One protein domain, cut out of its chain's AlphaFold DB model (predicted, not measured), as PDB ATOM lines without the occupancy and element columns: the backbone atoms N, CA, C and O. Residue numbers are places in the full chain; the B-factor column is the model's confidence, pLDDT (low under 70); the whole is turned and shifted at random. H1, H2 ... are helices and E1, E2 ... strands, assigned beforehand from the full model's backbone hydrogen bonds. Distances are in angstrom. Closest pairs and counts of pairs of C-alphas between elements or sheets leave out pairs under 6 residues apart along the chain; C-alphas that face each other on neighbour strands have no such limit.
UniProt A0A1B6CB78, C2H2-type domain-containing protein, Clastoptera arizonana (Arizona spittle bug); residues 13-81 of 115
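AT A GLANCE: This is residues 13 to 81 of the 115 residues of the protein "C2H2-type domain-containing protein" of Clastoptera arizonana (Arizona spittle bug) (UniProt A0A1B6CB78). A small antiparallel sheet of two short strands, E1 and E2, lies in the middle, with H3 packed on it at one end of the domain and H1 and H2 close together toward the other. A long loop, residues 22 to 35, leads from H1 to E1. The 69 printed residues, in order H1 E1 H2 E2 H3, are mostly helix by named elements and compact, with radius of gyration of the C-alphas 11.7 A and spans of 31 by 26 by 21 A.

HOW THE PARTS SIT: E1, residues 36 to 38, and E2, residues 59 to 61, pair through N 37 and O 60, 2.9 A. Residues 66 to 67 pair antiparallel with 59 to 60. The closest C-alphas of E2 and H3, residues 70 to 79, are Phe 59 and Leu 70, 6.2 A. H1, residues 13 to 21, and H2, residues 41 to 50, are close but not clearly touching: C-alphas Val 21 and Ser 43, 7.5 A. H3 is apart from both. Every O i to N i+4 pair is within hydrogen-bond range in H2 and H3, 3 of 5 in H1.

IN THESE COORDINATES: H1 spans 13.6 A from C-alpha 13 at (-48.515, -12.658, -0.311), E1 7.2 A, H2 14.3 A, E2 7.0 A, and H3 14.4 A to C-alpha 79 at (-37.777, 11.365, -7.521).

THE WHOLE: The printed part has no cut; Ser 49 and Tyr 79 have the farthest C-alphas, 32.8 A. Residues 13 to 30, 41 to 45, 47 and 51 to 55 are under pLDDT 70.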
ATOM      1  N   PHE A  13     -48.854 -12.052  -1.608       40.53
ATOM      2  CA  PHE A  13     -48.515 -12.658  -0.311       40.53
ATOM      3  C   PHE A  13     -47.245 -12.068   0.323       40.53
ATOM      4  O   PHE A  13     -47.128 -11.998   1.549       40.53
ATOM      5  N   GLN A  14     -46.318 -11.561  -0.492       48.09
ATOM      6  CA  GLN A  14     -45.043 -11.003  -0.027       48.09
ATOM      7  C   GLN A  14     -45.223  -9.674   0.733       48.09
ATOM      8  O   GLN A  14     -44.487  -9.380   1.677       48.09
ATOM      9  N   LYS A  15     -46.257  -8.900   0.377       49.16
ATOM     10  CA  LYS A  15     -46.574  -7.604   0.993       49.16
ATOM     11  C   LYS A  15     -47.174  -7.749   2.397       49.16
ATOM     12  O   LYS A  15     -46.925  -6.901   3.249       49.16
ATOM     13  N   GLN A  16     -47.923  -8.823   2.669       44.56
ATOM     14  CA  GLN A  16     -48.509  -9.049   3.998       44.56
ATOM     15  C   GLN A  16     -47.489  -9.563   5.022       44.56
ATOM     16  O   GLN A  16     -47.479  -9.087   6.157       44.56
ATOM     17  N   PHE A  17     -46.579 -10.463   4.631       46.81
ATOM     18  CA  PHE A  17     -45.591 -11.016   5.567       46.81
ATOM     19  C   PHE A  17     -44.540  -9.977   5.988       46.81
ATOM     20  O   PHE A  17     -44.182  -9.876   7.160       46.81
ATOM     21  N   TYR A  18     -44.107  -9.137   5.046       46.41
ATOM     22  CA  TYR A  18     -43.143  -8.065   5.294       46.41
ATOM     23  C   TYR A  18     -43.668  -6.993   6.268       46.41
ATOM     24  O   TYR A  18     -42.951  -6.555   7.168       46.41
ATOM     25  N   ASN A  19     -44.945  -6.625   6.138       46.75
ATOM     26  CA  ASN A  19     -45.584  -5.618   6.989       46.75
ATOM     27  C   ASN A  19     -45.881  -6.120   8.417       46.75
ATOM     28  O   ASN A  19     -45.980  -5.302   9.329       46.75
ATOM     29  N   SER A  20     -45.991  -7.439   8.641       45.25
ATOM     30  CA  SER A  20     -46.259  -8.014   9.972       45.25
ATOM     31  C   SER A  20     -45.026  -8.081  10.882       45.25
ATOM     32  O   SER A  20     -45.182  -8.159  12.099       45.25
ATOM     33  N   VAL A  21     -43.810  -8.102  10.321       48.00
ATOM     34  CA  VAL A  21     -42.572  -8.350  11.086       48.00
ATOM     35  C   VAL A  21     -41.849  -7.050  11.457       48.00
ATOM     36  O   VAL A  21     -41.252  -6.967  12.526       48.00
ATOM     37  N   VAL A  22     -41.925  -6.010  10.620       52.00
ATOM     38  CA  VAL A  22     -41.031  -4.842  10.717       52.00
ATOM     39  C   VAL A  22     -41.755  -3.586  11.211       52.00
ATOM     40  O   VAL A  22     -41.839  -2.592  10.499       52.00
ATOM     41  N   MET A  23     -42.304  -3.622  12.429       46.06
ATOM     42  CA  MET A  23     -43.041  -2.474  12.990       46.06
ATOM     43  C   MET A  23     -42.588  -1.990  14.368       46.06
ATOM     44  O   MET A  23     -43.305  -1.203  14.983       46.06
ATOM     45  N   LYS A  24     -41.419  -2.388  14.888       46.28
ATOM     46  CA  LYS A  24     -40.930  -1.845  16.169       46.28
ATOM     47  C   LYS A  24     -39.405  -1.696  16.166       46.28
ATOM     48  O   LYS A  24     -38.693  -2.655  15.899       46.28
ATOM     49  N   ASN A  25     -38.946  -0.492  16.524       43.72
ATOM     50  CA  ASN A  25     -37.572  -0.080  16.872       43.72
ATOM     51  C   ASN A  25     -36.783   0.668  15.776       43.72
ATOM     52  O   ASN A  25     -36.056   0.093  14.975       43.72
ATOM     53  N   ILE A  26     -36.933   1.999  15.812       49.41
ATOM     54  CA  ILE A  26     -36.266   3.016  14.985       49.41
ATOM     55  C   ILE A  26     -34.885   3.338  15.589       49.41
ATOM     56  O   ILE A  26     -34.811   3.869  16.699       49.41
ATOM     57  N   SER A  27     -33.793   3.076  14.864       47.03
ATOM     58  CA  SER A  27     -32.437   3.502  15.254       47.03
ATOM     59  C   SER A  27     -32.231   5.000  14.967       47.03
ATOM     60  O   SER A  27     -32.264   5.455  13.823       47.03
ATOM     61  N   LYS A  28     -32.041   5.809  16.017       51.62
ATOM     62  CA  LYS A  28     -32.008   7.289  15.973       51.62
ATOM     63  C   LYS A  28     -30.667   7.911  15.521       51.62
ATOM     64  O   LYS A  28     -30.263   8.929  16.078       51.62
ATOM     65  N   LYS A  29     -29.958   7.372  14.517       52.78
ATOM     66  CA  LYS A  29     -28.681   7.979  14.049       52.78
ATOM     67  C   LYS A  29     -28.632   8.468  12.597       52.78
ATOM     68  O   LYS A  29     -27.712   9.207  12.253       52.78
ATOM     69  N   MET A  30     -29.631   8.186  11.757       61.16
ATOM     70  CA  MET A  30     -29.655   8.635  10.355       61.16
ATOM     71  C   MET A  30     -30.926   9.435  10.036       61.16
ATOM     72  O   MET A  30     -32.038   8.982  10.286       61.16
ATOM     73  N   LYS A  31     -30.772  10.640   9.455       71.44
ATOM     74  CA  LYS A  31     -31.901  11.438   8.935       71.44
ATOM     75  C   LYS A  31     -32.514  10.714   7.729       71.44
ATOM     76  O   LYS A  31     -32.002  10.829   6.605       71.44
ATOM     77  N   LEU A  32     -33.555   9.927   7.980       79.06
ATOM     78  CA  LEU A  32     -34.359   9.240   6.971       79.06
ATOM     79  C   LEU A  32     -35.413  10.196   6.385       79.06
ATOM     80  O   LEU A  32     -35.861  11.107   7.086       79.06
ATOM     81  N   PRO A  33     -35.802  10.032   5.107       82.19
ATOM     82  CA  PRO A  33     -36.954  10.744   4.565       82.19
ATOM     83  C   PRO A  33     -38.245  10.399   5.335       82.19
ATOM     84  O   PRO A  33     -38.329   9.309   5.909       82.19
ATOM     85  N   PRO A  34     -39.256  11.287   5.338       83.62
ATOM     86  CA  PRO A  34     -40.542  11.018   5.979       83.62
ATOM     87  C   PRO A  34     -41.154   9.692   5.509       83.62
ATOM     88  O   PRO A  34     -41.076   9.344   4.334       83.62
ATOM     89  N   GLY A  35     -41.740   8.927   6.431       83.00
ATOM     90  CA  GLY A  35     -42.357   7.634   6.111       83.00
ATOM     91  C   GLY A  35     -41.374   6.526   5.711       83.00
ATOM     92  O   GLY A  35     -41.802   5.479   5.233       83.00
ATOM     93  N   CYS A  36     -40.066   6.722   5.884       85.94
ATOM     94  CA  CYS A  36     -39.069   5.680   5.653       85.94
ATOM     95  C   CYS A  36     -38.450   5.207   6.971       85.94
ATOM     96  O   CYS A  36     -38.285   5.994   7.905       85.94
ATOM     97  N   TYR A  37     -38.068   3.934   7.028       84.62
ATOM     98  CA  TYR A  37     -37.471   3.318   8.210       84.62
ATOM     99  C   TYR A  37     -36.312   2.385   7.840       84.62
ATOM    100  O   TYR A  37     -36.155   1.975   6.689       84.62
ATOM    101  N   GLU A  38     -35.473   2.091   8.830       84.44
ATOM    102  CA  GLU A  38     -34.362   1.145   8.742       84.44
ATOM    103  C   GLU A  38     -34.748  -0.161   9.450       84.44
ATOM    104  O   GLU A  38     -35.405  -0.140  10.493       84.44
ATOM    105  N   ILE A  39     -34.377  -1.293   8.858       80.00
ATOM    106  CA  ILE A  39     -34.590  -2.634   9.398       80.00
ATOM    107  C   ILE A  39     -33.525  -2.868  10.472       80.00
ATOM    108  O   ILE A  39     -32.336  -2.705  10.219       80.00
ATOM    109  N   ASN A  40     -33.952  -3.244  11.678       70.56
ATOM    110  CA  ASN A  40     -33.046  -3.513  12.793       70.56
ATOM    111  C   ASN A  40     -32.250  -4.825  12.607       70.56
ATOM    112  O   ASN A  40     -32.617  -5.684  11.800       70.56
ATOM    113  N   GLU A  41     -31.161  -4.988  13.368       68.69
ATOM    114  CA  GLU A  41     -30.273  -6.159  13.265       68.69
ATOM    115  C   GLU A  41     -31.013  -7.486  13.507       68.69
ATOM    116  O   GLU A  41     -30.812  -8.439  12.757       68.69
ATOM    117  N   GLU A  42     -31.950  -7.526  14.455       68.62
ATOM    118  CA  GLU A  42     -32.771  -8.708  14.764       68.62
ATOM    119  C   GLU A  42     -33.666  -9.131  13.580       68.62
ATOM    120  O   GLU A  42     -33.711 -10.299  13.187       68.62
ATOM    121  N   SER A  43     -34.320  -8.167  12.930       67.56
ATOM    122  CA  SER A  43     -35.125  -8.402  11.725       67.56
ATOM    123  C   SER A  43     -34.244  -8.768  10.532       67.56
ATOM    124  O   SER A  43     -34.654  -9.554   9.680       67.56
ATOM    125  N   SER A  44     -33.017  -8.239  10.476       68.38
ATOM    126  CA  SER A  44     -32.043  -8.574   9.434       68.38
ATOM    127  C   SER A  44     -31.561 -10.025   9.530       68.38
ATOM    128  O   SER A  44     -31.336 -10.657   8.499       68.38
ATOM    129  N   GLU A  45     -31.439 -10.571  10.744       68.19
ATOM    130  CA  GLU A  45     -31.043 -11.964  10.984       68.19
ATOM    131  C   GLU A  45     -32.161 -12.924  10.560       68.19
ATOM    132  O   GLU A  45     -31.931 -13.910   9.861       68.19
ATOM    133  N   LYS A  46     -33.414 -12.561  10.861       70.19
ATOM    134  CA  LYS A  46     -34.598 -13.309  10.419       70.19
ATOM    135  C   LYS A  46     -34.779 -13.282   8.896       70.19
ATOM    136  O   LYS A  46     -35.227 -14.259   8.298       70.19
ATOM    137  N   LEU A  47     -34.413 -12.175   8.243       69.75
ATOM    138  CA  LEU A  47     -34.367 -12.100   6.780       69.75
ATOM    139  C   LEU A  47     -33.222 -12.948   6.210       69.75
ATOM    140  O   LEU A  47     -33.433 -13.627   5.211       69.75
ATOM    141  N   ARG A  48     -32.052 -12.969   6.860       70.56
ATOM    142  CA  ARG A  48     -30.911 -13.825   6.491       70.56
ATOM    143  C   ARG A  48     -31.224 -15.317   6.574       70.56
ATOM    144  O   ARG A  48     -30.776 -16.065   5.713       70.56
ATOM    145  N   SER A  49     -32.007 -15.741   7.565       71.31
ATOM    146  CA  SER A  49     -32.405 -17.146   7.714       71.31
ATOM    147  C   SER A  49     -33.499 -17.583   6.734       71.31
ATOM    148  O   SER A  49     -33.704 -18.778   6.549       71.31
ATOM    149  N   THR A  50     -34.227 -16.635   6.135       70.31
ATOM    150  CA  THR A  50     -35.431 -16.913   5.326       70.31
ATOM    151  C   THR A  50     -35.236 -16.604   3.838       70.31
ATOM    152  O   THR A  50     -35.933 -17.167   2.997       70.31
ATOM    153  N   LEU A  51     -34.305 -15.714   3.486       66.94
ATOM    154  CA  LEU A  51     -34.074 -15.252   2.118       66.94
ATOM    155  C   LEU A  51     -32.617 -15.478   1.686       66.94
ATOM    156  O   LEU A  51     -31.705 -15.350   2.503       66.94
ATOM    157  N   PRO A  52     -32.354 -15.724   0.388       68.25
ATOM    158  CA  PRO A  52     -30.992 -15.754  -0.135       68.25
ATOM    159  C   PRO A  52     -30.275 -14.422   0.135       68.25
ATOM    160  O   PRO A  52     -30.885 -13.358  -0.003       68.25
ATOM    161  N   LEU A  53     -28.967 -14.458   0.428       64.88
ATOM    162  CA  LEU A  53     -28.145 -13.289   0.810       64.88
ATOM    163  C   LEU A  53     -28.304 -12.063  -0.121       64.88
ATOM    164  O   LEU A  53     -28.134 -10.916   0.292       64.88
ATOM    165  N   GLY A  54     -28.679 -12.283  -1.385       60.41
ATOM    166  CA  GLY A  54     -28.945 -11.233  -2.368       60.41
ATOM    167  C   GLY A  54     -30.177 -10.353  -2.100       60.41
ATOM    168  O   GLY A  54     -30.258  -9.281  -2.701       60.41
ATOM    169  N   TRP A  55     -31.091 -10.752  -1.212       63.97
ATOM    170  CA  TRP A  55     -32.399 -10.110  -0.993       63.97
ATOM    171  C   TRP A  55     -32.485  -9.314   0.311       63.97
ATOM    172  O   TRP A  55     -33.485  -8.644   0.570       63.97
ATOM    173  N   ILE A  56     -31.429  -9.357   1.124       73.69
ATOM    174  CA  ILE A  56     -31.368  -8.609   2.376       73.69
ATOM    175  C   ILE A  56     -31.280  -7.125   2.028       73.69
ATOM    176  O   ILE A  56     -30.325  -6.666   1.397       73.69
ATOM    177  N   SER A  57     -32.309  -6.389   2.419       79.62
ATOM    178  CA  SER A  57     -32.386  -4.936   2.364       79.62
ATOM    179  C   SER A  57     -32.384  -4.399   3.791       79.62
ATOM    180  O   SER A  57     -32.752  -5.106   4.724       79.62
ATOM    181  N   ALA A  58     -31.925  -3.161   3.957       84.69
ATOM    182  CA  ALA A  58     -31.830  -2.512   5.262       84.69
ATOM    183  C   ALA A  58     -32.753  -1.292   5.363       84.69
ATOM    184  O   ALA A  58     -33.083  -0.864   6.458       84.69
ATOM    185  N   PHE A  59     -33.208  -0.735   4.240       85.88
ATOM    186  CA  PHE A  59     -33.964   0.514   4.208       85.88
ATOM    187  C   PHE A  59     -35.278   0.346   3.470       85.88
ATOM    188  O   PHE A  59     -35.318  -0.238   2.387       85.88
ATOM    189  N   VAL A  60     -36.343   0.914   4.023       85.44
ATOM    190  CA  VAL A  60     -37.707   0.694   3.549       85.44
ATOM    191  C   VAL A  60     -38.437   2.014   3.418       85.44
ATOM    192  O   VAL A  60     -38.369   2.864   4.304       85.44
ATOM    193  N   CYS A  61     -39.151   2.179   2.310       88.00
ATOM    194  CA  CYS A  61     -40.082   3.280   2.117       88.00
ATOM    195  C   CYS A  61     -41.514   2.817   2.407       88.00
ATOM    196  O   CYS A  61     -41.878   1.698   2.046       88.00
ATOM    197  N   ALA A  62     -42.362   3.695   2.952       87.44
ATOM    198  CA  ALA A  62     -43.794   3.434   3.133       87.44
ATOM    199  C   ALA A  62     -44.538   3.044   1.840       87.44
ATOM    200  O   ALA A  62     -45.603   2.438   1.909       87.44
ATOM    201  N   CYS A  63     -43.982   3.323   0.656       85.44
ATOM    202  CA  CYS A  63     -44.534   2.843  -0.615       85.44
ATOM    203  C   CYS A  63     -44.391   1.315  -0.817       85.44
ATOM    204  O   CYS A  63     -44.935   0.767  -1.776       85.44
ATOM    205  N   GLY A  64     -43.652   0.626   0.062       83.38
ATOM    206  CA  GLY A  64     -43.400  -0.816   0.023       83.38
ATOM    207  C   GLY A  64     -42.094  -1.217  -0.667       83.38
ATOM    208  O   GLY A  64     -41.772  -2.403  -0.707       83.38
ATOM    209  N   ARG A  65     -41.316  -0.264  -1.199       83.94
ATOM    210  CA  ARG A  65     -39.994  -0.557  -1.777       83.94
ATOM    211  C   ARG A  65     -38.916  -0.643  -0.708       83.94
ATOM    212  O   ARG A  65     -38.907   0.133   0.249       83.94
ATOM    213  N   ASN A  66     -37.974  -1.554  -0.926       85.31
ATOM    214  CA  ASN A  66     -36.833  -1.775  -0.052       85.31
ATOM    215  C   ASN A  66     -35.503  -1.618  -0.801       85.31
ATOM    216  O   ASN A  66     -35.425  -1.763  -2.022       85.31
ATOM    217  N   TYR A  67     -34.463  -1.258  -0.054       86.00
ATOM    218  CA  TYR A  67     -33.154  -0.892  -0.573       86.00
ATOM    219  C   TYR A  67     -32.052  -1.404   0.350       86.00
ATOM    220  O   TYR A  67     -32.164  -1.368   1.576       86.00
ATOM    221  N   LYS A  68     -30.939  -1.832  -0.246       85.31
ATOM    222  CA  LYS A  68     -29.722  -2.191   0.500       85.31
ATOM    223  C   LYS A  68     -29.004  -0.967   1.064       85.31
ATOM    224  O   LYS A  68     -28.376  -1.044   2.108       85.31
ATOM    225  N   LEU A  69     -29.102   0.162   0.359       86.56
ATOM    226  CA  LEU A  69     -28.378   1.392   0.660       86.56
ATOM    227  C   LEU A  69     -29.342   2.542   0.952       86.56
ATOM    228  O   LEU A  69     -30.328   2.740   0.235       86.56
ATOM    229  N   LEU A  70     -28.991   3.374   1.937       86.56
ATOM    230  CA  LEU A  70     -29.747   4.586   2.256       86.56
ATOM    231  C   LEU A  70     -29.762   5.581   1.085       86.56
ATOM    232  O   LEU A  70     -30.759   6.266   0.858       86.56
ATOM    233  N   SER A  71     -28.664   5.686   0.333       89.06
ATOM    234  CA  SER A  71     -28.574   6.578  -0.831       89.06
ATOM    235  C   SER A  71     -29.636   6.243  -1.881       89.06
ATOM    236  O   SER A  71     -30.292   7.147  -2.399       89.06
ATOM    237  N   SER A  72     -29.868   4.953  -2.130       90.19
ATOM    238  CA  SER A  72     -30.900   4.470  -3.049       90.19
ATOM    239  C   SER A  72     -32.309   4.784  -2.545       90.19
ATOM    240  O   SER A  72     -33.114   5.308  -3.314       90.19
ATOM    241  N   LEU A  73     -32.587   4.565  -1.252       91.00
ATOM    242  CA  LEU A  73     -33.862   4.956  -0.636       91.00
ATOM    243  C   LEU A  73     -34.111   6.465  -0.778       91.00
ATOM    244  O   LEU A  73     -35.202   6.887  -1.154       91.00
ATOM    245  N   ARG A  74     -33.099   7.295  -0.505       90.75
ATOM    246  CA  ARG A  74     -33.206   8.757  -0.629       90.75
ATOM    247  C   ARG A  74     -33.480   9.192  -2.064       90.75
ATOM    248  O   ARG A  74     -34.292  10.092  -2.271       90.75
ATOM    249  N   LEU A  75     -32.818   8.571  -3.042       90.00
ATOM    250  CA  LEU A  75     -33.039   8.856  -4.459       90.00
ATOM    251  C   LEU A  75     -34.470   8.499  -4.871       90.00
ATOM    252  O   LEU A  75     -35.164   9.327  -5.459       90.00
ATOM    253  N   HIS A  76     -34.914   7.298  -4.502       90.44
ATOM    254  CA  HIS A  76     -36.276   6.840  -4.737       90.44
ATOM    255  C   HIS A  76     -37.303   7.791  -4.116       90.44
ATOM    256  O   HIS A  76     -38.184   8.288  -4.813       90.44
ATOM    257  N   HIS A  77     -37.160   8.109  -2.828       91.94
ATOM    258  CA  HIS A  77     -38.085   9.007  -2.142       91.94
ATOM    259  C   HIS A  77     -38.124  10.395  -2.797       91.94
ATOM    260  O   HIS A  77     -39.172  11.027  -2.883       91.94
ATOM    261  N   ARG A  78     -36.980  10.894  -3.278       90.31
ATOM    262  CA  ARG A  78     -36.894  12.222  -3.893       90.31
ATOM    263  C   ARG A  78     -37.558  12.293  -5.265       90.31
ATOM    264  O   ARG A  78     -38.149  13.328  -5.569       90.31
ATOM    265  N   TYR A  79     -37.424  11.266  -6.099       87.38
ATOM    266  CA  TYR A  79     -37.777  11.365  -7.521       87.38
ATOM    267  C   TYR A  79     -38.909  10.440  -7.964       87.38
ATOM    268  O   TYR A  79     -39.543  10.733  -8.969       87.38
ATOM    269  N   GLU A  80     -39.181   9.367  -7.227       91.00
ATOM    270  CA  GLU A  80     -40.132   8.328  -7.636       91.00
ATOM    271  C   GLU A  80     -41.320   8.212  -6.679       91.00
ATOM    272  O   GLU A  80     -42.456   8.081  -7.125       91.00
ATOM    273  N   CYS A  81     -41.082   8.238  -5.363       90.88
ATOM    274  CA  CYS A  81     -42.136   7.995  -4.381       90.88
ATOM    275  C   CYS A  81     -43.238   9.057  -4.476       90.88
ATOM    276  O   CYS A  81     -42.981  10.242  -4.261       90.88
TER     277      CYS A  81